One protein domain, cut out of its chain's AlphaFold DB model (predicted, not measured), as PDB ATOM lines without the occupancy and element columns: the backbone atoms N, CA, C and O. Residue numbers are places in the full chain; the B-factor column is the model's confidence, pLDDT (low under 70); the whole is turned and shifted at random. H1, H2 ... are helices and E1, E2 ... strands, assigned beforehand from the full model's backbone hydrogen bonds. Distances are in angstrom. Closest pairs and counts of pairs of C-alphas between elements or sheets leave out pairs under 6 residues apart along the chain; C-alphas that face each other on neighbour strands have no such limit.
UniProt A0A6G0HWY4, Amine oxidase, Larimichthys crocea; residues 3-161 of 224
ATOM      1  N   VAL A   3      37.074  50.756 -16.995       97.06
ATOM      2  CA  VAL A   3      37.440  51.297 -15.673       97.06
ATOM      3  C   VAL A   3      38.114  50.201 -14.863       97.06
ATOM      4  O   VAL A   3      37.497  49.154 -14.669       97.06
ATOM      5  N   TYR A   4      39.339  50.451 -14.400       97.75
ATOM      6  CA  TYR A   4      40.181  49.472 -13.706       97.75
ATOM      7  C   TYR A   4      40.184  49.635 -12.186       97.75
ATOM      8  O   TYR A   4      40.013  50.734 -11.657       97.75
ATOM      9  N   GLY A   5      40.428  48.522 -11.490       96.94
ATOM     10  CA  GLY A   5      40.769  48.475 -10.070       96.94
ATOM     11  C   GLY A   5      42.197  47.966  -9.842       96.94
ATOM     12  O   GLY A   5      42.621  46.973 -10.431       96.94
ATOM     13  N   SER A   6      42.956  48.636  -8.971       96.81
ATOM     14  CA  SER A   6      44.312  48.230  -8.567       96.81
ATOM     15  C   SER A   6      44.766  48.984  -7.315       96.81
ATOM     16  O   SER A   6      44.128  49.952  -6.910       96.81
ATOM     17  N   LEU A   7      45.901  48.574  -6.744       96.56
ATOM     18  CA  LEU A   7      46.680  49.362  -5.777       96.56
ATOM     19  C   LEU A   7      47.854  50.109  -6.422       96.56
ATOM     20  O   LEU A   7      48.433  51.000  -5.807       96.56
ATOM     21  N   THR A   8      48.225  49.749  -7.651       95.69
ATOM     22  CA  THR A   8      49.340  50.403  -8.341       95.69
ATOM     23  C   THR A   8      48.895  51.744  -8.940       95.69
ATOM     24  O   THR A   8      47.793  51.811  -9.497       95.69
ATOM     25  N   PRO A   9      49.727  52.806  -8.878       93.56
ATOM     26  CA  PRO A   9      49.335  54.148  -9.323       93.56
ATOM     27  C   PRO A   9      48.841  54.224 -10.772       93.56
ATOM     28  O   PRO A   9      47.935  54.997 -11.067       93.56
ATOM     29  N   GLY A  10      49.401  53.405 -11.670       91.50
ATOM     30  CA  GLY A  10      48.961  53.354 -13.064       91.50
ATOM     31  C   GLY A  10      47.527  52.840 -13.190       91.50
ATOM     32  O   GLY A  10      46.640  53.548 -13.665       91.50
ATOM     33  N   MET A  11      47.270  51.622 -12.711       94.75
ATOM     34  CA  MET A  11      45.979  50.968 -12.938       94.75
ATOM     35  C   MET A  11      44.846  51.533 -12.072       94.75
ATOM     36  O   MET A  11      43.704  51.526 -12.518       94.75
ATOM     37  N   ILE A  12      45.124  52.087 -10.883       96.06
ATOM     38  CA  ILE A  12      44.071  52.657 -10.016       96.06
ATOM     39  C   ILE A  12      43.408  53.908 -10.620       96.06
ATOM     40  O   ILE A  12      42.238  54.185 -10.358       96.06
ATOM     41  N   LEU A  13      44.136  54.660 -11.451       96.44
ATOM     42  CA  LEU A  13      43.630  55.859 -12.125       96.44
ATOM     43  C   LEU A  13      43.102  55.570 -13.537       96.44
ATOM     44  O   LEU A  13      42.539  56.459 -14.177       96.44
ATOM     45  N   THR A  14      43.274  54.343 -14.034       96.19
ATOM     46  CA  THR A  14      43.020  54.025 -15.438       96.19
ATOM     47  C   THR A  14      41.525  53.931 -15.733       96.19
ATOM     48  O   THR A  14      40.805  53.048 -15.257       96.19
ATOM     49  N   LYS A  15      41.067  54.860 -16.576       96.19
ATOM     50  CA  LYS A  15      39.723  54.906 -17.155       96.19
ATOM     51  C   LYS A  15      39.848  55.194 -18.643       96.19
ATOM     52  O   LYS A  15      39.944  56.351 -19.046       96.19
ATOM     53  N   PHE A  16      39.877  54.149 -19.459       95.12
ATOM     54  CA  PHE A  16      40.019  54.314 -20.899       95.12
ATOM     55  C   PHE A  16      38.701  54.735 -21.534       95.12
ATOM     56  O   PHE A  16      37.671  54.086 -21.346       95.12
ATOM     57  N   LEU A  17      38.753  55.807 -22.319       96.19
ATOM     58  CA  LEU A  17      37.712  56.201 -23.257       96.19
ATOM     59  C   LEU A  17      38.287  56.055 -24.667       96.19
ATOM     60  O   LEU A  17      38.763  57.025 -25.234       96.19
ATOM     61  N   ASP A  18      38.265  54.842 -25.221       95.06
ATOM     62  CA  ASP A  18      38.985  54.496 -26.463       95.06
ATOM     63  C   ASP A  18      38.613  55.361 -27.681       95.06
ATOM     64  O   ASP A  18      39.396  55.517 -28.617       95.06
ATOM     65  N   SER A  19      37.436  55.991 -27.669       93.00
ATOM     66  CA  SER A  19      37.055  56.963 -28.692       93.00
ATOM     67  C   SER A  19      37.951  58.208 -28.710       93.00
ATOM     68  O   SER A  19      38.077  58.819 -29.763       93.00
ATOM     69  N   SER A  20      38.594  58.578 -27.594       93.12
ATOM     70  CA  SER A  20      39.484  59.747 -27.515       93.12
ATOM     71  C   SER A  20      40.783  59.573 -28.306       93.12
ATOM     72  O   SER A  20      41.357  60.560 -28.755       93.12
ATOM     73  N   ILE A  21      41.219  58.328 -28.508       89.38
ATOM     74  CA  ILE A  21      42.391  57.967 -29.324       89.38
ATOM     75  C   ILE A  21      42.003  57.451 -30.720       89.38
ATOM     76  O   ILE A  21      42.862  57.285 -31.586       89.38
ATOM     77  N   GLY A  22      40.701  57.246 -30.947       91.00
ATOM     78  CA  GLY A  22      40.104  56.846 -32.217       91.00
ATOM     79  C   GLY A  22      40.087  55.333 -32.424       91.00
ATOM     80  O   GLY A  22      41.051  54.761 -32.915       91.00
ATOM     81  N   ILE A  23      38.948  54.686 -32.160       93.62
ATOM     82  CA  ILE A  23      38.770  53.225 -32.310       93.62
ATOM     83  C   ILE A  23      39.173  52.742 -33.717       93.62
ATOM     84  O   ILE A  23      39.975  51.823 -33.863       93.62
ATOM     85  N   GLY A  24      38.693  53.422 -34.766       92.50
ATOM     86  CA  GLY A  24      38.993  53.069 -36.158       92.50
ATOM     87  C   GLY A  24      40.460  53.258 -36.567       92.50
ATOM     88  O   GLY A  24      40.896  52.649 -37.542       92.50
ATOM     89  N   ARG A  25      41.250  54.046 -35.818       93.12
ATOM     90  CA  ARG A  25      42.699  54.201 -36.049       93.12
ATOM     91  C   ARG A  25      43.410  52.851 -35.985       93.12
ATOM     92  O   ARG A  25      44.326  52.610 -36.768       93.12
ATOM     93  N   PHE A  26      42.932  51.979 -35.103       94.62
ATOM     94  CA  PHE A  26      43.535  50.700 -34.752       94.62
ATOM     95  C   PHE A  26      42.900  49.497 -35.464       94.62
ATOM     96  O   PHE A  26      43.114  48.361 -35.052       94.62
ATOM     97  N   ALA A  27      42.103  49.709 -36.519       95.62
ATOM     98  CA  ALA A  27      41.576  48.599 -37.315       95.62
ATOM     99  C   ALA A  27      42.677  48.015 -38.224       95.62
ATOM    100  O   ALA A  27      43.012  48.591 -39.254       95.62
ATOM    101  N   HIS A  28      43.325  46.922 -37.858       93.88
ATOM    102  CA  HIS A  28      44.439  46.391 -38.656       93.88
ATOM    103  C   HIS A  28      43.975  45.353 -39.685       93.88
ATOM    104  O   HIS A  28      42.782  45.100 -39.837       93.88
ATOM    105  N   GLU A  29      44.924  44.840 -40.466       97.50
ATOM    106  CA  GLU A  29      44.671  43.775 -41.435       97.50
ATOM    107  C   GLU A  29      44.159  42.518 -40.726       97.50
ATOM    108  O   GLU A  29      44.755  42.074 -39.747       97.50
ATOM    109  N   LEU A  30      43.061  41.957 -41.237       98.56
ATOM    110  CA  LEU A  30      42.461  40.735 -40.717       98.56
ATOM    111  C   LEU A  30      43.162  39.506 -41.308       98.56
ATOM    112  O   LEU A  30      43.276  39.357 -42.529       98.56
ATOM    113  N   ALA A  31      43.586  38.589 -40.445       98.19
ATOM    114  CA  ALA A  31      44.243  37.350 -40.820       98.19
ATOM    115  C   ALA A  31      43.247  36.372 -41.466       98.19
ATOM    116  O   ALA A  31      42.312  35.861 -40.836       98.19
ATOM    117  N   ARG A  32      43.459  36.079 -42.755       98.19
ATOM    118  CA  ARG A  32      42.585  35.195 -43.535       98.19
ATOM    119  C   ARG A  32      42.564  33.768 -42.983       98.19
ATOM    120  O   ARG A  32      43.609  33.146 -42.832       98.19
ATOM    121  N   GLY A  33      41.364  33.242 -42.725       97.81
ATOM    122  CA  GLY A  33      41.152  31.911 -42.147       97.81
ATOM    123  C   GLY A  33      41.229  31.854 -40.618       97.81
ATOM    124  O   GLY A  33      40.902  30.813 -40.055       97.81
ATOM    125  N   VAL A  34      41.628  32.947 -39.956       98.06
ATOM    126  CA  VAL A  34      41.663  33.060 -38.489       98.06
ATOM    127  C   VAL A  34      40.580  34.028 -38.022       98.06
ATOM    128  O   VAL A  34      39.630  33.616 -37.361       98.06
ATOM    129  N   ASP A  35      40.670  35.293 -38.438       98.25
ATOM    130  CA  ASP A  35      39.730  36.339 -38.018       98.25
ATOM    131  C   ASP A  35      38.388  36.232 -38.744       98.25
ATOM    132  O   ASP A  35      37.337  36.588 -38.205       98.25
ATOM    133  N   CYS A  36      38.417  35.723 -39.978       98.31
ATOM    134  CA  CYS A  36      37.239  35.461 -40.799       98.31
ATOM    135  C   CYS A  36      37.442  34.188 -41.633       98.31
ATOM    136  O   CYS A  36      38.590  33.766 -41.826       98.31
ATOM    137  N   PRO A  37      36.358  33.587 -42.168       98.31
ATOM    138  CA  PRO A  37      36.461  32.453 -43.078       98.31
ATOM    139  C   PRO A  37      37.425  32.727 -44.229       98.31
ATOM    140  O   PRO A  37      37.509  33.846 -44.735       98.31
ATOM    141  N   TYR A  38      38.135  31.689 -44.670       98.19
ATOM    142  CA  TYR A  38      39.160  31.841 -45.699       98.19
ATOM    143  C   TYR A  38      38.604  32.429 -47.005       98.19
ATOM    144  O   TYR A  38      39.274  33.225 -47.653       98.19
ATOM    145  N   GLU A  39      37.365  32.087 -47.359       97.62
ATOM    146  CA  GLU A  39      36.671  32.537 -48.573       97.62
ATOM    147  C   GLU A  39      35.955  33.888 -48.412       97.62
ATOM    148  O   GLU A  39      35.287  34.345 -49.337       97.62
ATOM    149  N   ALA A  40      36.093  34.556 -47.261       98.62
ATOM    150  CA  ALA A  40      35.494  35.868 -47.060       98.62
ATOM    151  C   ALA A  40      36.005  36.882 -48.097       98.62
ATOM    152  O   ALA A  40      37.152  36.826 -48.572       98.62
ATOM    153  N   THR A  41      35.148  37.850 -48.415       98.75
ATOM    154  CA  THR A  41      35.548  39.035 -49.172       98.75
ATOM    155  C   THR A  41      36.191  40.014 -48.208       98.75
ATOM    156  O   THR A  41      35.596  40.358 -47.190       98.75
ATOM    157  N   TYR A  42      37.399  40.470 -48.521       98.62
ATOM    158  CA  TYR A  42      38.127  41.425 -47.694       98.62
ATOM    159  C   TYR A  42      38.137  42.787 -48.367       98.62
ATOM    160  O   TYR A  42      38.286  42.895 -49.584       98.62
ATOM    161  N   VAL A  43      37.954  43.819 -47.555       98.38
ATOM    162  CA  VAL A  43      37.826  45.202 -47.989       98.38
ATOM    163  C   VAL A  43      38.885  46.037 -47.288       98.38
ATOM    164  O   VAL A  43      39.053  46.000 -46.064       98.38
ATOM    165  N   ASP A  44      39.605  46.805 -48.092       98.00
ATOM    166  CA  ASP A  44      40.597  47.748 -47.606       98.00
ATOM    167  C   ASP A  44      39.933  49.025 -47.107       98.00
ATOM    168  O   ASP A  44      38.923  49.476 -47.650       98.00
ATOM    169  N   THR A  45      40.554  49.665 -46.123       96.06
ATOM    170  CA  THR A  45      40.170  51.008 -45.682       96.06
ATOM    171  C   THR A  45      41.311  51.988 -45.903       96.06
ATOM    172  O   THR A  45      42.478  51.610 -45.994       96.06
ATOM    173  N   TYR A  46      40.978  53.272 -46.000       95.62
ATOM    174  CA  TYR A  46      41.954  54.352 -46.106       95.62
ATOM    175  C   TYR A  46      41.801  55.276 -44.907       95.62
ATOM    176  O   TYR A  46      40.682  55.583 -44.498       95.62
ATOM    177  N   ARG A  47      42.922  55.713 -44.332       93.56
ATOM    178  CA  ARG A  47      42.928  56.587 -43.152       93.56
ATOM    179  C   ARG A  47      43.848  57.764 -43.351       93.56
ATOM    180  O   ARG A  47      44.922  57.631 -43.928       93.56
ATOM    181  N   TYR A  48      43.433  58.897 -42.808       94.56
ATOM    182  CA  TYR A  48      44.204  60.128 -42.791       94.56
ATOM    183  C   TYR A  48      44.267  60.653 -41.352       94.56
ATOM    184  O   TYR A  48      43.518  61.541 -40.965       94.56
ATOM    185  N   ILE A  49      45.093  59.998 -40.530       91.44
ATOM    186  CA  ILE A  49      45.268  60.285 -39.100       91.44
ATOM    187  C   ILE A  49      46.772  60.339 -38.818       91.44
ATOM    188  O   ILE A  49      47.453  59.340 -39.026       91.44
ATOM    189  N   ASP A  50      47.278  61.488 -38.361       90.88
ATOM    190  CA  ASP A  50      48.703  61.753 -38.070       90.88
ATOM    191  C   ASP A  50      49.675  61.422 -39.219       90.88
ATOM    192  O   ASP A  50      50.827  61.042 -39.007       90.88
ATOM    193  N   VAL A  51      49.210  61.559 -40.459       94.44
ATOM    194  CA  VAL A  51      49.977  61.281 -41.679       94.44
ATOM    195  C   VAL A  51      49.787  62.411 -42.683       94.44
ATOM    196  O   VAL A  51      48.812  63.151 -42.617       94.44
ATOM    197  N   GLN A  52      50.716  62.542 -43.631       96.31
ATOM    198  CA  GLN A  52      50.680  63.602 -44.650       96.31
ATOM    199  C   GLN A  52      49.831  63.256 -45.883       96.31
ATOM    200  O   GLN A  52      49.500  64.142 -46.665       96.31
ATOM    201  N   ALA A  53      49.447  61.989 -46.058       96.81
ATOM    202  CA  ALA A  53      48.562  61.532 -47.129       96.81
ATOM    203  C   ALA A  53      47.728  60.323 -46.663       96.81
ATOM    204  O   ALA A  53      48.146  59.641 -45.724       96.81
ATOM    205  N   PRO A  54      46.565  60.032 -47.285       96.69
ATOM    206  CA  PRO A  54      45.769  58.855 -46.948       96.69
ATOM    207  C   PRO A  54      46.568  57.552 -47.080       96.69
ATOM    208  O   PRO A  54      47.148  57.267 -48.127       96.69
ATOM    209  N   VAL A  55      46.564  56.738 -46.027       96.31
ATOM    210  CA  VAL A  55      47.259  55.449 -45.964       96.31
ATOM    211  C   VAL A  55      46.253  54.315 -46.120       96.31
ATOM    212  O   VAL A  55      45.207  54.311 -45.470       96.31
ATOM    213  N   ARG A  56      46.582  53.345 -46.978       96.38
ATOM    214  CA  ARG A  56      45.796  52.123 -47.198       96.38
ATOM    215  C   ARG A  56      46.079  51.096 -46.103       96.38
ATOM    216  O   ARG A  56      47.225  50.700 -45.912       96.38
ATOM    217  N   TYR A  57      45.022  50.597 -45.479       96.19
ATOM    218  CA  TYR A  57      45.028  49.464 -44.561       96.19
ATOM    219  C   TYR A  57      44.353  48.295 -45.264       96.19
ATOM    220  O   TYR A  57      43.163  48.350 -45.577       96.19
ATOM    221  N   ARG A  58      45.147  47.273 -45.579       97.62
ATOM    222  CA  ARG A  58      44.674  46.119 -46.341       97.62
ATOM    223  C   ARG A  58      43.749  45.260 -45.497       97.62
ATOM    224  O   ARG A  58      43.983  45.128 -44.303       97.62
ATOM    225  N   ASN A  59      42.735  44.667 -46.123       97.88
ATOM    226  CA  ASN A  59      41.904  43.607 -45.550       97.88
ATOM    227  C   ASN A  59      41.334  43.932 -44.153       97.88
ATOM    228  O   ASN A  59      41.166  43.039 -43.330       97.88
ATOM    229  N   SER A  60      41.073  45.207 -43.857       97.56
ATOM    230  CA  SER A  60      40.674  45.671 -42.518       97.56
ATOM    231  C   SER A  60      39.204  45.418 -42.181       97.56
ATOM    232  O   SER A  60      38.795  45.554 -41.033       97.56
ATOM    233  N   ILE A  61      38.402  45.084 -43.189       98.50
ATOM    234  CA  ILE A  61      37.019  44.636 -43.042       98.50
ATOM    235  C   ILE A  61      36.902  43.312 -43.792       98.50
ATOM    236  O   ILE A  61      37.476  43.163 -44.872       98.50
ATOM    237  N   CYS A  62      36.141  42.365 -43.256       98.69
ATOM    238  CA  CYS A  62      35.745  41.167 -43.985       98.69
ATOM    239  C   CYS A  62      34.221  41.029 -44.009       98.69
ATOM    240  O   CYS A  62      33.523  41.426 -43.072       98.69
ATOM    241  N   ILE A  63      33.717  40.479 -45.109       98.81
ATOM    242  CA  ILE A  63      32.297  40.283 -45.384       98.81
ATOM    243  C   ILE A  63      32.107  38.832 -45.814       98.81
ATOM    244  O   ILE A  63      32.787  38.361 -46.732       98.81
ATOM    245  N   PHE A  64      31.213  38.110 -45.142       98.75
ATOM    246  CA  PHE A  64      30.978  36.694 -45.416       98.75
ATOM    247  C   PHE A  64      29.580  36.242 -45.000       98.75
ATOM    248  O   PHE A  64      29.001  36.770 -44.053       98.75
ATOM    249  N   GLU A  65      29.055  35.226 -45.680       98.31
ATOM    250  CA  GLU A  65      27.897  34.480 -45.193       98.31
ATOM    251  C   GLU A  65      28.345  33.406 -44.199       98.31
ATOM    252  O   GLU A  65      29.353  32.724 -44.396       98.31
ATOM    253  N   HIS A  66      27.587  33.243 -43.121       97.62
ATOM    254  CA  HIS A  66      27.857  32.263 -42.084       97.62
ATOM    255  C   HIS A  66      26.627  31.400 -41.824       97.62
ATOM    256  O   HIS A  66      25.524  31.912 -41.645       97.62
ATOM    257  N   ASN A  67      26.815  30.080 -41.781       97.25
ATOM    258  CA  ASN A  67      25.783  29.157 -41.321       97.25
ATOM    259  C   ASN A  67      25.773  29.156 -39.790       97.25
ATOM    260  O   ASN A  67      26.770  28.805 -39.168       97.25
ATOM    261  N   MET A  68      24.638  29.504 -39.186       96.25
ATOM    262  CA  MET A  68      24.522  29.672 -37.732       96.25
ATOM    263  C   MET A  68      24.447  28.342 -36.961       96.25
ATOM    264  O   MET A  68      24.258  28.347 -35.746       96.25
ATOM    265  N   GLY A  69      24.527  27.195 -37.643       96.25
ATOM    266  CA  GLY A  69      24.549  25.864 -37.026       96.25
ATOM    267  C   GLY A  69      23.205  25.389 -36.460       96.25
ATOM    268  O   GLY A  69      23.119  24.290 -35.917       96.25
ATOM    269  N   GLN A  70      22.145  26.180 -36.614       96.25
ATOM    270  CA  GLN A  70      20.782  25.865 -36.183       96.25
ATOM    271  C   GLN A  70      19.776  26.208 -37.292       96.25
ATOM    272  O   GLN A  70      20.036  27.124 -38.067       96.25
ATOM    273  N   PRO A  71      18.638  25.504 -37.431       97.06
ATOM    274  CA  PRO A  71      17.632  25.871 -38.426       97.06
ATOM    275  C   PRO A  71      17.000  27.217 -38.069       97.06
ATOM    276  O   PRO A  71      16.730  27.486 -36.900       97.06
ATOM    277  N   LEU A  72      16.702  28.039 -39.075       97.25
ATOM    278  CA  LEU A  72      16.022  29.314 -38.858       97.25
ATOM    279  C   LEU A  72      14.594  29.079 -38.370       97.25
ATOM    280  O   LEU A  72      14.100  29.725 -37.454       97.25
ATOM    281  N   ARG A  73      13.933  28.112 -39.003       97.75
ATOM    282  CA  ARG A  73      12.632  27.590 -38.604       97.75
ATOM    283  C   ARG A  73      12.538  26.138 -39.023       97.75
ATOM    284  O   ARG A  73      13.073  25.746 -40.061       97.75
ATOM    285  N   ARG A  74      11.819  25.342 -38.240       97.69
ATOM    286  CA  ARG A  74      11.437  23.985 -38.622       97.69
ATOM    287  C   ARG A  74      10.123  23.587 -37.973       97.69
ATOM    288  O   ARG A  74       9.834  23.999 -36.857       97.69
ATOM    289  N   HIS A  75       9.375  22.724 -38.638       97.44
ATOM    290  CA  HIS A  75       8.219  22.052 -38.068       97.44
ATOM    291  C   HIS A  75       8.119  20.640 -38.642       97.44
ATOM    292  O   HIS A  75       8.423  20.417 -39.814       97.44
ATOM    293  N   PHE A  76       7.718  19.691 -37.799       97.31
ATOM    294  CA  PHE A  76       7.384  18.335 -38.215       97.31
ATOM    295  C   PHE A  76       5.935  18.075 -37.812       97.31
ATOM    296  O   PHE A  76       5.629  18.038 -36.620       97.31
ATOM    297  N   GLY A  77       5.060  17.954 -38.806       96.44
ATOM    298  CA  GLY A  77       3.673  17.575 -38.595       96.44
ATOM    299  C   GLY A  77       3.582  16.060 -38.482       96.44
ATOM    300  O   GLY A  77       4.002  15.359 -39.399       96.44
ATOM    301  N   ASP A  78       3.052  15.566 -37.365       95.31
ATOM    302  CA  ASP A  78       2.840  14.124 -37.147       95.31
ATOM    303  C   ASP A  78       1.367  13.776 -36.881       95.31
ATOM    304  O   ASP A  78       0.892  12.716 -37.272       95.31
ATOM    305  N   PHE A  79       0.603  14.701 -36.286       90.25
ATOM    306  CA  PHE A  79      -0.771  14.441 -35.843       90.25
ATOM    307  C   PHE A  79      -1.790  14.212 -36.974       90.25
ATOM    308  O   PHE A  79      -2.684  13.388 -36.813       90.25
ATOM    309  N   PHE A  80      -1.682  14.928 -38.099       92.19
ATOM    310  CA  PHE A  80      -2.674  14.864 -39.194       92.19
ATOM    311  C   PHE A  80      -2.049  14.599 -40.565       92.19
ATOM    312  O   PHE A  80      -2.586  13.837 -41.365       92.19
ATOM    313  N   HIS A  81      -0.890  15.202 -40.833       89.81
ATOM    314  CA  HIS A  81      -0.150  15.027 -42.077       89.81
ATOM    315  C   HIS A  81       1.329  14.864 -41.774       89.81
ATOM    316  O   HIS A  81       1.940  15.784 -41.231       89.81
ATOM    317  N   LYS A  82       1.901  13.730 -42.189       95.19
ATOM    318  CA  LYS A  82       3.337  13.460 -42.081       95.19
ATOM    319  C   LYS A  82       4.103  14.341 -43.054       95.19
ATOM    320  O   LYS A  82       4.201  14.032 -44.239       95.19
ATOM    321  N   SER A  83       4.615  15.457 -42.556       96.69
ATOM    322  CA  SER A  83       5.337  16.432 -43.369       96.69
ATOM    323  C   SER A  83       6.393  17.164 -42.555       96.69
ATOM    324  O   SER A  83       6.254  17.371 -41.349       96.69
ATOM    325  N   TYR A  84       7.461  17.572 -43.234       97.38
ATOM    326  CA  TYR A  84       8.520  18.388 -42.663       97.38
ATOM    327  C   TYR A  84       8.690  19.659 -43.488       97.38
ATOM    328  O   TYR A  84       8.803  19.602 -44.711       97.38
ATOM    329  N   GLY A  85       8.747  20.799 -42.804       97.12
ATOM    330  CA  GLY A  85       9.132  22.077 -43.389       97.12
ATOM    331  C   GLY A  85      10.262  22.686 -42.575       97.12
ATOM    332  O   GLY A  85      10.143  22.811 -41.357       97.12
ATOM    333  N   GLY A  86      11.347  23.084 -43.233       97.19
ATOM    334  CA  GLY A  86      12.522  23.657 -42.582       97.19
ATOM    335  C   GLY A  86      13.215  24.703 -43.444       97.19
ATOM    336  O   GLY A  86      12.985  24.781 -44.648       97.19
ATOM    337  N   MET A  87      14.048  25.517 -42.809       97.62
ATOM    338  CA  MET A  87      14.914  26.494 -43.462       97.62
ATOM    339  C   MET A  87      16.231  26.568 -42.694       97.62
ATOM    340  O   MET A  87      16.224  26.652 -41.464       97.62
ATOM    341  N   VAL A  88      17.350  26.503 -43.412       97.19
ATOM    342  CA  VAL A  88      18.692  26.689 -42.840       97.19
ATOM    343  C   VAL A  88      18.840  28.143 -42.393       97.19
ATOM    344  O   VAL A  88      18.319  29.026 -43.063       97.19
ATOM    345  N   ASN A  89      19.511  28.384 -41.265       97.25
ATOM    346  CA  ASN A  89      19.834  29.736 -40.815       97.25
ATOM    347  C   ASN A  89      21.212  30.138 -41.334       97.25
ATOM    348  O   ASN A  89      22.229  29.620 -40.861       97.25
ATOM    349  N   SER A  90      21.237  31.059 -42.290       97.12
ATOM    350  CA  SER A  90      22.447  31.779 -42.666       97.12
ATOM    351  C   SER A  90      22.311  33.264 -42.336       97.12
ATOM    352  O   SER A  90      21.212  33.820 -42.322       97.12
ATOM    353  N   ALA A  91      23.439  33.908 -42.058       98.19
ATOM    354  CA  ALA A  91      23.508  35.340 -41.816       98.19
ATOM    355  C   ALA A  91      24.700  35.956 -42.552       98.19
ATOM    356  O   ALA A  91      25.749  35.324 -42.683       98.19
ATOM    357  N   LEU A  92      24.541  37.193 -43.017       98.75
ATOM    358  CA  LEU A  92      25.623  37.982 -43.598       98.75
ATOM    359  C   LEU A  92      26.339  38.737 -42.476       98.75
ATOM    360  O   LEU A  92      25.700  39.459 -41.715       98.75
ATOM    361  N   VAL A  93      27.653  38.581 -42.377       98.75
ATOM    362  CA  VAL A  93      28.477  39.182 -41.325       98.75
ATOM    363  C   VAL A  93      29.419  40.207 -41.938       98.75
ATOM    364  O   VAL A  93      30.168  39.891 -42.862       98.75
ATOM    365  N   PHE A  94      29.410  41.417 -41.385       98.56
ATOM    366  CA  PHE A  94      30.430  42.438 -41.595       98.56
ATOM    367  C   PHE A  94      31.267  42.535 -40.329       98.56
ATOM    368  O   PHE A  94      30.732  42.848 -39.264       98.56
ATOM    369  N   ARG A  95      32.570  42.283 -40.447       98.75
ATOM    370  CA  ARG A  95      33.490  42.265 -39.310       98.75
ATOM    371  C   ARG A  95      34.668  43.202 -39.520       98.75
ATOM    372  O   ARG A  95      35.260  43.243 -40.596       98.75
ATOM    373  N   THR A  96      35.042  43.897 -38.452       98.44
ATOM    374  CA  THR A  96      36.328  44.591 -38.295       98.44
ATOM    375  C   THR A  96      36.884  44.300 -36.908       98.44
ATOM    376  O   THR A  96      36.122  44.114 -35.961       98.44
ATOM    377  N   ILE A  97      38.207  44.287 -36.762       98.31
ATOM    378  CA  ILE A  97      38.874  44.106 -35.468       98.31
ATOM    379  C   ILE A  97      39.742  45.324 -35.201       98.31
ATOM    380  O   ILE A  97      40.481  45.754 -36.083       98.31
ATOM    381  N   THR A  98      39.637  45.896 -34.004       97.25
ATOM    382  CA  THR A  98      40.469  47.026 -33.575       97.25
ATOM    383  C   THR A  98      41.374  46.617 -32.424       97.25
ATOM    384  O   THR A  98      40.861  46.272 -31.357       97.25
ATOM    385  N   ALA A  99      42.688  46.708 -32.630       96.50
ATOM    386  CA  ALA A  99      43.709  46.349 -31.648       96.50
ATOM    387  C   ALA A  99      44.165  47.592 -30.863       96.50
ATOM    388  O   ALA A  99      45.073  48.319 -31.272       96.50
ATOM    389  N   ILE A 100      43.483  47.889 -29.757       95.06
ATOM    390  CA  ILE A 100      43.704  49.092 -28.950       95.06
ATOM    391  C   ILE A 100      44.519  48.723 -27.713       95.06
ATOM    392  O   ILE A 100      44.000  48.182 -26.734       95.06
ATOM    393  N   GLY A 101      45.812  49.048 -27.749       91.88
ATOM    394  CA  GLY A 101      46.732  48.713 -26.667       91.88
ATOM    395  C   GLY A 101      46.837  47.199 -26.496       91.88
ATOM    396  O   GLY A 101      47.379  46.518 -27.357       91.88
ATOM    397  N   ASN A 102      46.335  46.683 -25.378       93.88
ATOM    398  CA  ASN A 102      46.342  45.256 -25.061       93.88
ATOM    399  C   ASN A 102      45.108  44.494 -25.580       93.88
ATOM    400  O   ASN A 102      45.146  43.268 -25.585       93.88
ATOM    401  N   TYR A 103      44.030  45.181 -25.969       95.50
ATOM    402  CA  TYR A 103      42.781  44.530 -26.376       95.50
ATOM    403  C   TYR A 103      42.612  44.459 -27.880       95.50
ATOM    404  O   TYR A 103      42.870  45.427 -28.593       95.50
ATOM    405  N   ASP A 104      41.983  43.376 -28.309       97.88
ATOM    406  CA  ASP A 104      41.431  43.207 -29.640       97.88
ATOM    407  C   ASP A 104      39.906  43.179 -29.518       97.88
ATOM    408  O   ASP A 104      39.325  42.249 -28.952       97.88
ATOM    409  N   TYR A 105      39.244  44.220 -30.018       97.75
ATOM    410  CA  TYR A 105      37.784  44.263 -30.087       97.75
ATOM    411  C   TYR A 105      37.326  43.836 -31.474       97.75
ATOM    412  O   TYR A 105      37.599  44.528 -32.456       97.75
ATOM    413  N   MET A 106      36.615  42.715 -31.550       98.19
ATOM    414  CA  MET A 106      35.953  42.258 -32.768       98.19
ATOM    415  C   MET A 106      34.548  42.846 -32.817       98.19
ATOM    416  O   MET A 106      33.743  42.588 -31.920       98.19
ATOM    417  N   TRP A 107      34.267  43.621 -33.856       98.31
ATOM    418  CA  TRP A 107      32.990  44.284 -34.086       98.31
ATOM    419  C   TRP A 107      32.270  43.581 -35.226       98.31
ATOM    420  O   TRP A 107      32.737  43.637 -36.365       98.31
ATOM    421  N   ASP A 108      31.134  42.964 -34.916       98.56
ATOM    422  CA  ASP A 108      30.298  42.265 -35.886       98.56
ATOM    423  C   ASP A 108      28.971  42.996 -36.071       98.56
ATOM    424  O   ASP A 108      28.268  43.290 -35.101       98.56
ATOM    425  N   PHE A 109      28.608  43.223 -37.330       98.56
ATOM    426  CA  PHE A 109      27.249  43.557 -37.746       98.56
ATOM    427  C   PHE A 109      26.698  42.383 -38.551       98.56
ATOM    428  O   PHE A 109      27.214  42.053 -39.621       98.56
ATOM    429  N   ILE A 110      25.681  41.727 -38.002       98.62
ATOM    430  CA  ILE A 110      25.135  40.465 -38.493       98.62
ATOM    431  C   ILE A 110      23.717  40.713 -38.996       98.62
ATOM    432  O   ILE A 110      22.860  41.197 -38.256       98.62
ATOM    433  N   PHE A 111      23.465  40.362 -40.252       98.62
ATOM    434  CA  PHE A 111      22.187  40.545 -40.929       98.62
ATOM    435  C   PHE A 111      21.544  39.182 -41.170       98.62
ATOM    436  O   PHE A 111      22.078  38.345 -41.902       98.62
ATOM    437  N   TYR A 112      20.393  38.962 -40.545       98.12
ATOM    438  CA  TYR A 112      19.669  37.699 -40.605       98.12
ATOM    439  C   TYR A 112      18.621  37.697 -41.718       98.12
ATOM    440  O   TYR A 112      18.005  38.716 -42.026       98.12
ATOM    441  N   GLN A 113      18.315  36.507 -42.240       96.81
ATOM    442  CA  GLN A 113      17.249  36.299 -43.233       96.81
ATOM    443  C   GLN A 113      15.848  36.716 -42.743       96.81
ATOM    444  O   GLN A 113      14.939  36.896 -43.549       96.81
ATOM    445  N   THR A 114      15.654  36.874 -41.431       96.12
ATOM    446  CA  THR A 114      14.404  37.364 -40.821       96.12
ATOM    447  C   THR A 114      14.238  38.879 -40.899       96.12
ATOM    448  O   THR A 114      13.195  39.383 -40.491       96.12
ATOM    449  N   GLY A 115      15.258  39.606 -41.365       95.94
ATOM    450  CA  GLY A 115      15.333  41.066 -41.283       95.94
ATOM    451  C   GLY A 115      15.872  41.581 -39.944       95.94
ATOM    452  O   GLY A 115      16.009  42.789 -39.773       95.94
ATOM    453  N   ALA A 116      16.194  40.694 -38.996       96.12
ATOM    454  CA  ALA A 116      16.865  41.088 -37.762       96.12
ATOM    455  C   ALA A 116      18.314  41.521 -38.038       96.12
ATOM    456  O   ALA A 116      19.000  40.942 -38.885       96.12
ATOM    457  N   VAL A 117      18.782  42.506 -37.273       97.25
ATOM    458  CA  VAL A 117      20.172  42.971 -37.275       97.25
ATOM    459  C   VAL A 117      20.724  42.831 -35.863       97.25
ATOM    460  O   VAL A 117      20.097  43.278 -34.903       97.25
ATOM    461  N   GLU A 118      21.893  42.215 -35.729       97.62
ATOM    462  CA  GLU A 118      22.622  42.100 -34.468       97.62
ATOM    463  C   GLU A 118      23.948  42.849 -34.575       97.62
ATOM    464  O   GLU A 118      24.723  42.636 -35.505       97.62
ATOM    465  N   ALA A 119      24.205  43.724 -33.606       97.88
ATOM    466  CA  ALA A 119      25.508  44.334 -33.398       97.88
ATOM    467  C   ALA A 119      26.159  43.671 -32.185       97.88
ATOM    468  O   ALA A 119      25.565  43.621 -31.104       97.88
ATOM    469  N   LYS A 120      27.377  43.164 -32.358       97.56
ATOM    470  CA  LYS A 120      28.065  42.375 -31.340       97.56
ATOM    471  C   LYS A 120      29.511  42.810 -31.205       97.56
ATOM    472  O   LYS A 120      30.171  43.124 -32.193       97.56
ATOM    473  N   VAL A 121      30.000  42.807 -29.968       97.62
ATOM    474  CA  VAL A 121      31.410  43.064 -29.666       97.62
ATOM    475  C   VAL A 121      31.970  41.919 -28.858       97.62
ATOM    476  O   VAL A 121      31.398  41.535 -27.837       97.62
ATOM    477  N   HIS A 122      33.107  41.405 -29.300       97.56
ATOM    478  CA  HIS A 122      33.905  40.448 -28.554       97.56
ATOM    479  C   HIS A 122      35.231  41.091 -28.176       97.56
ATOM    480  O   HIS A 122      35.930  41.604 -29.044       97.56
ATOM    481  N   ALA A 123      35.579  41.059 -26.892       96.50
ATOM    482  CA  ALA A 123      36.903  41.448 -26.427       96.50
ATOM    483  C   ALA A 123      37.792  40.200 -26.325       96.50
ATOM    484  O   ALA A 123      37.413  39.219 -25.685       96.50
ATOM    485  N   THR A 124      38.961  40.253 -26.953       97.25
ATOM    486  CA  THR A 124      40.051  39.278 -26.834       97.25
ATOM    487  C   THR A 124      41.385  40.030 -26.714       97.25
ATOM    488  O   THR A 124      41.397  41.219 -26.377       97.25
ATOM    489  N   GLY A 125      42.506  39.349 -26.933       96.56
ATOM    490  CA  GLY A 125      43.850  39.901 -26.798       96.56
ATOM    491  C   GLY A 125      44.447  39.615 -25.422       96.56
ATOM    492  O   GLY A 125      44.184  38.578 -24.808       96.56
ATOM    493  N   TYR A 126      45.269  40.535 -24.931       97.75
ATOM    494  CA  TYR A 126      45.930  40.428 -23.635       97.75
ATOM    495  C   TYR A 126      45.177  41.205 -22.559       97.75
ATOM    496  O   TYR A 126      44.579  42.250 -22.805       97.75
ATOM    497  N   ILE A 127      45.264  40.740 -21.315       96.75
ATOM    498  CA  ILE A 127      44.823  41.536 -20.170       96.75
ATOM    499  C   ILE A 127      45.870  42.597 -19.827       96.75
ATOM    500  O   ILE A 127      47.072  42.332 -19.842       96.75
ATOM    501  N   SER A 128      45.408  43.789 -19.464       95.69
ATOM    502  CA  SER A 128      46.259  44.780 -18.811       95.69
ATOM    503  C   SER A 128      46.503  44.353 -17.361       95.69
ATOM    504  O   SER A 128      45.561  43.967 -16.660       95.69
ATOM    505  N   SER A 129      47.762  44.371 -16.925       96.69
ATOM    506  CA  SER A 129      48.191  43.814 -15.641       96.69
ATOM    507  C   SER A 129      49.006  44.804 -14.813       96.69
ATOM    508  O   SER A 129      49.542  45.795 -15.313       96.69
ATOM    509  N   SER A 130      49.113  44.521 -13.517       97.25
ATOM    510  CA  SER A 130      49.964  45.257 -12.584       97.25
ATOM    511  C   SER A 130      50.846  44.305 -11.782       97.25
ATOM    512  O   SER A 130      50.483  43.145 -11.580       97.25
ATOM    513  N   TYR A 131      51.975  44.801 -11.273       97.31
ATOM    514  CA  TYR A 131      52.817  44.025 -10.361       97.31
ATOM    515  C   TYR A 131      52.039  43.643  -9.093       97.31
ATOM    516  O   TYR A 131      51.312  44.466  -8.529       97.31
ATOM    517  N   LEU A 132      52.181  42.391  -8.657       97.19
ATOM    518  CA  LEU A 132      51.520  41.884  -7.461       97.19
ATOM    519  C   LEU A 132      52.189  42.452  -6.203       97.19
ATOM    520  O   LEU A 132      53.314  42.095  -5.871       97.19
ATOM    521  N   VAL A 133      51.469  43.308  -5.479       96.69
ATOM    522  CA  VAL A 133      51.861  43.798  -4.147       96.69
ATOM    523  C   VAL A 133      50.887  43.318  -3.074       96.69
ATOM    524  O   VAL A 133      49.751  42.942  -3.386       96.69
ATOM    525  N   ASP A 134      51.290  43.377  -1.807       96.56
ATOM    526  CA  ASP A 134      50.432  43.008  -0.679       96.56
ATOM    527  C   ASP A 134      49.077  43.736  -0.729       96.56
ATOM    528  O   ASP A 134      48.987  44.943  -0.947       96.56
ATOM    529  N   GLY A 135      47.991  42.974  -0.571       95.69
ATOM    530  CA  GLY A 135      46.616  43.484  -0.650       95.69
ATOM    531  C   GLY A 135      46.016  43.574  -2.061       95.69
ATOM    532  O   GLY A 135      44.813  43.810  -2.185       95.69
ATOM    533  N   SER A 136      46.794  43.323  -3.120       96.44
ATOM    534  CA  SER A 136      46.334  43.415  -4.518       96.44
ATOM    535  C   SER A 136      45.190  42.466  -4.875       96.44
ATOM    536  O   SER A 136      44.366  42.799  -5.724       96.44
ATOM    537  N   GLN A 137      45.093  41.308  -4.211       95.88
ATOM    538  CA  GLN A 137      44.076  40.286  -4.503       95.88
ATOM    539  C   GLN A 137      42.629  40.743  -4.233       95.88
ATOM    540  O   GLN A 137      41.682  40.081  -4.641       95.88
ATOM    541  N   LYS A 138      42.427  41.898  -3.585       96.94
ATOM    542  CA  LYS A 138      41.100  42.535  -3.491       96.94
ATOM    543  C   LYS A 138      40.629  43.150  -4.818       96.94
ATOM    544  O   LYS A 138      39.445  43.437  -4.956       96.94
ATOM    545  N   TYR A 139      41.538  43.366  -5.770       97.62
ATOM    546  CA  TYR A 139      41.297  44.069  -7.036       97.62
ATOM    547  C   TYR A 139      41.621  43.211  -8.264       97.62
ATOM    548  O   TYR A 139      41.848  43.741  -9.351       97.62
ATOM    549  N   GLY A 140      41.691  41.891  -8.106       97.19
ATOM    550  CA  GLY A 140      42.056  40.985  -9.186       97.19
ATOM    551  C   GLY A 140      42.589  39.654  -8.677       97.19
ATOM    552  O   GLY A 140      42.587  39.385  -7.478       97.19
ATOM    553  N   HIS A 141      43.099  38.843  -9.596       98.00
ATOM    554  CA  HIS A 141      43.707  37.550  -9.284       98.00
ATOM    555  C   HIS A 141      45.149  37.499  -9.775       98.00
ATOM    556  O   HIS A 141      45.493  38.129 -10.774       98.00
ATOM    557  N   GLN A 142      46.008  36.757  -9.077       98.06
ATOM    558  CA  GLN A 142      47.344  36.474  -9.586       98.06
ATOM    559  C   GLN A 142      47.226  35.535 -10.792       98.06
ATOM    560  O   GLN A 142      46.616  34.475 -10.690       98.06
ATOM    561  N   VAL A 143      47.800  35.938 -11.922       98.00
ATOM    562  CA  VAL A 143      47.712  35.209 -13.203       98.00
ATOM    563  C   VAL A 143      49.056  34.636 -13.651       98.00
ATOM    564  O   VAL A 143      49.092  33.734 -14.478       98.00
ATOM    565  N   ALA A 144      50.155  35.144 -13.092       98.00
ATOM    566  CA  ALA A 144      51.505  34.612 -13.241       98.00
ATOM    567  C   ALA A 144      52.357  35.019 -12.025       98.00
ATOM    568  O   ALA A 144      51.895  35.753 -11.143       98.00
ATOM    569  N   GLU A 145      53.601  34.546 -11.949       97.94
ATOM    570  CA  GLU A 145      54.539  34.959 -10.901       97.94
ATOM    571  C   GLU A 145      54.680  36.489 -10.886       97.94
ATOM    572  O   GLU A 145      55.028  37.098 -11.893       97.94
ATOM    573  N   ASN A 146      54.363  37.112  -9.748       97.00
ATOM    574  CA  ASN A 146      54.376  38.564  -9.548       97.00
ATOM    575  C   ASN A 146      53.443  39.392 -10.463       97.00
ATOM    576  O   ASN A 146      53.571  40.617 -10.516       97.00
ATOM    577  N   VAL A 147      52.468  38.769 -11.138       98.12
ATOM    578  CA  VAL A 147      51.526  39.455 -12.043       98.12
ATOM    579  C   VAL A 147      50.092  39.336 -11.538       98.12
ATOM    580  O   VAL A 147      49.553  38.236 -11.403       98.12
ATOM    581  N   LEU A 148      49.444  40.481 -11.324       98.31
ATOM    582  CA  LEU A 148      48.018  40.583 -11.031       98.31
ATOM    583  C   LEU A 148      47.230  40.904 -12.309       98.31
ATOM    584  O   LEU A 148      47.491  41.911 -12.964       98.31
ATOM    585  N   GLY A 149      46.222  40.091 -12.618       98.00
ATOM    586  CA  GLY A 149      45.169  40.428 -13.570       98.00
ATOM    587  C   GLY A 149      44.121  41.311 -12.899       98.00
ATOM    588  O   GLY A 149      43.372  40.841 -12.040       98.00
ATOM    589  N   ASN A 150      44.096  42.592 -13.261       97.94
ATOM    590  CA  ASN A 150      43.244  43.603 -12.637       97.94
ATOM    591  C   ASN A 150      41.766  43.432 -13.008       97.94
ATOM    592  O   ASN A 150      41.420  43.227 -14.174       97.94
ATOM    593  N   ILE A 151      40.879  43.610 -12.027       97.94
ATOM    594  CA  ILE A 151      39.444  43.738 -12.278       97.94
ATOM    595  C   ILE A 151      39.167  45.004 -13.093       97.94
ATOM    596  O   ILE A 151      39.752  46.061 -12.845       97.94
ATOM    597  N   HIS A 152      38.262  44.901 -14.061       97.56
ATOM    598  CA  HIS A 152      37.823  46.032 -14.863       97.56
ATOM    599  C   HIS A 152      36.442  45.787 -15.473       97.56
ATOM    600  O   HIS A 152      35.892  44.688 -15.419       97.56
ATOM    601  N   THR A 153      35.873  46.844 -16.039       97.12
ATOM    602  CA  THR A 153      34.603  46.821 -16.775       97.12
ATOM    603  C   THR A 153      34.838  47.051 -18.263       97.12
ATOM    604  O   THR A 153      35.845  47.646 -18.634       97.12
ATOM    605  N   HIS A 154      33.887  46.639 -19.102       96.56
ATOM    606  CA  HIS A 154      33.805  47.040 -20.506       96.56
ATOM    607  C   HIS A 154      32.418  47.630 -20.776       96.56
ATOM    608  O   HIS A 154      31.410  46.933 -20.701       96.56
ATOM    609  N   PHE A 155      32.368  48.920 -21.098       95.50
ATOM    610  CA  PHE A 155      31.156  49.616 -21.528       95.50
ATOM    611  C   PHE A 155      31.297  50.047 -22.982       95.50
ATOM    612  O   PHE A 155      32.179  50.840 -23.316       95.50
ATOM    613  N   ILE A 156      30.418  49.547 -23.840       95.88
ATOM    614  CA  ILE A 156      30.368  49.891 -25.258       95.88
ATOM    615  C   ILE A 156      29.067  50.655 -25.506       95.88
ATOM    616  O   ILE A 156      28.028  50.311 -24.945       95.88
ATOM    617  N   ASN A 157      29.126  51.701 -26.328       95.88
ATOM    618  CA  ASN A 157      27.959  52.476 -26.728       95.88
ATOM    619  C   ASN A 157      27.779  52.407 -28.247       95.88
ATOM    620  O   ASN A 157      28.748  52.536 -28.991       95.88
ATOM    621  N   PHE A 158      26.533  52.219 -28.677       96.31
ATOM    622  CA  PHE A 158      26.122  52.231 -30.075       96.31
ATOM    623  C   PHE A 158      25.092  53.336 -30.290       96.31
ATOM    624  O   PHE A 158      24.211  53.535 -29.450       96.31
ATOM    625  N   LYS A 159      25.170  54.008 -31.441       96.69
ATOM    626  CA  LYS A 159      24.065  54.811 -31.968       96.69
ATOM    627  C   LYS A 159      23.220  53.911 -32.870       96.69
ATOM    628  O   LYS A 159      23.764  53.290 -33.778       96.69
ATOM    629  N   VAL A 160      21.912  53.869 -32.632       95.62
ATOM    630  CA  VAL A 160      20.947  53.165 -33.484       95.62
ATOM    631  C   VAL A 160      19.906  54.187 -33.929       95.62
ATOM    632  O   VAL A 160      19.138  54.675 -33.108       95.62
ATOM    633  N   ASP A 161      19.953  54.555 -35.205       95.50
ATOM    634  CA  ASP A 161      19.110  55.585 -35.821       95.50
ATOM    635  C   ASP A 161      18.085  54.876 -36.716       95.50
ATOM    636  O   ASP A 161      18.444  54.368 -37.778       95.50
TER     637      ASP A 161
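What this domain is: This is residues 3 to 161 of the 224 residues of the protein "Amine oxidase" of Larimichthys crocea (UniProt A0A6G0HWY4). A long, twisted sheet of five strands, curled like part of a barrel, has the hairpin E2 and E3 running on past its other strands as an arm. Beyond the end of E5 a separate small sheet of three short strands, with the short helices H1 and H3 by it, makes a small head. The printed part has 159 residues with three named helices and eight named strands, in the order H1 H2 E1 E2 E3 E4 E5 E6 H3 E7 E8; the sheets run E1 E2 E3 E4 E5 and E6 E8 E7, both antiparallel. The class is mostly strand; the whole is loose, with a radius of gyration of the C-alphas of 21.7 A and spans of 71 by 49 by 33 A.

Where its parts are: Begin at Val 3 and go on to C-alpha 9 at (49.335, 54.148, -9.323), where H1, residues 9 to 12, starts; H2 is residues 23 to 26. After residues 27 to 40, which hold no named element, look for E1, residues 41 to 47, 20.0 A long. E2, residues 55 to 77, starts with C-alpha 55 at (47.259, 55.449, -45.964) and runs 58.2 A; E3, residues 83 to 100, runs back 52.4 A. Then come E4, residues 103 to 112, 28.0 A, and E5, residues 117 to 125, 26.1 A. The short elements follow: E6, residues 129 to 131, H3, residues 136 to 139, E7, residues 140 to 144, and E8, residues 147 to 150, ending with C-alpha 150 at (43.244, 43.603, -12.637).

How they stand to each other: Start with the meander E1 to E5, each strand the antiparallel neighbour of the one before. In the hairpin E1 and E2, N 43 and O 61 are 2.8 A apart, and in the hairpin E2 and E3, N 66 and O 91 are 2.8 A apart, both within hydrogen-bond range. So are N 98 and O 105 of E3 and E4, 2.9 A, and N 106 and O 122 of E4 and E5, 2.8 A. H2 is on this sheet and only just at the sheet's level, with a height of 3.5 A; its closest C-alphas to E3 are those of Phe 26 and Thr 98, 4.9 A apart. Each of these strands is apart from E6, E7 and E8. In the small sheet look for N 148 and O 130, 2.9 A, and N 149 and O 141, 2.8 A, within hydrogen-bond range. E6, H3 and E7 form a split strand-helix-strand unit, two strands of one sheet joined through a helix, with E8 between them as the antiparallel neighbour of both; its crossover is right-handed. H3 is over E8 at a height of 7.5 A, and H1 only grazes this sheet with residues 9 to 12. H1, H2 and H3 are too short for an O i to N i+4 pair; their one O i to N i+3 pair is within range in H2 and H3 but not in H1.

The domain as a whole: The C-alphas farthest apart, those of Gln 52 and Phe 80, are 72.5 A apart. The printed part has no cut. The link from H2 to E1, 14 residues, is long. The mean pLDDT of the printed part is 96.6, and no printed residue is under 70.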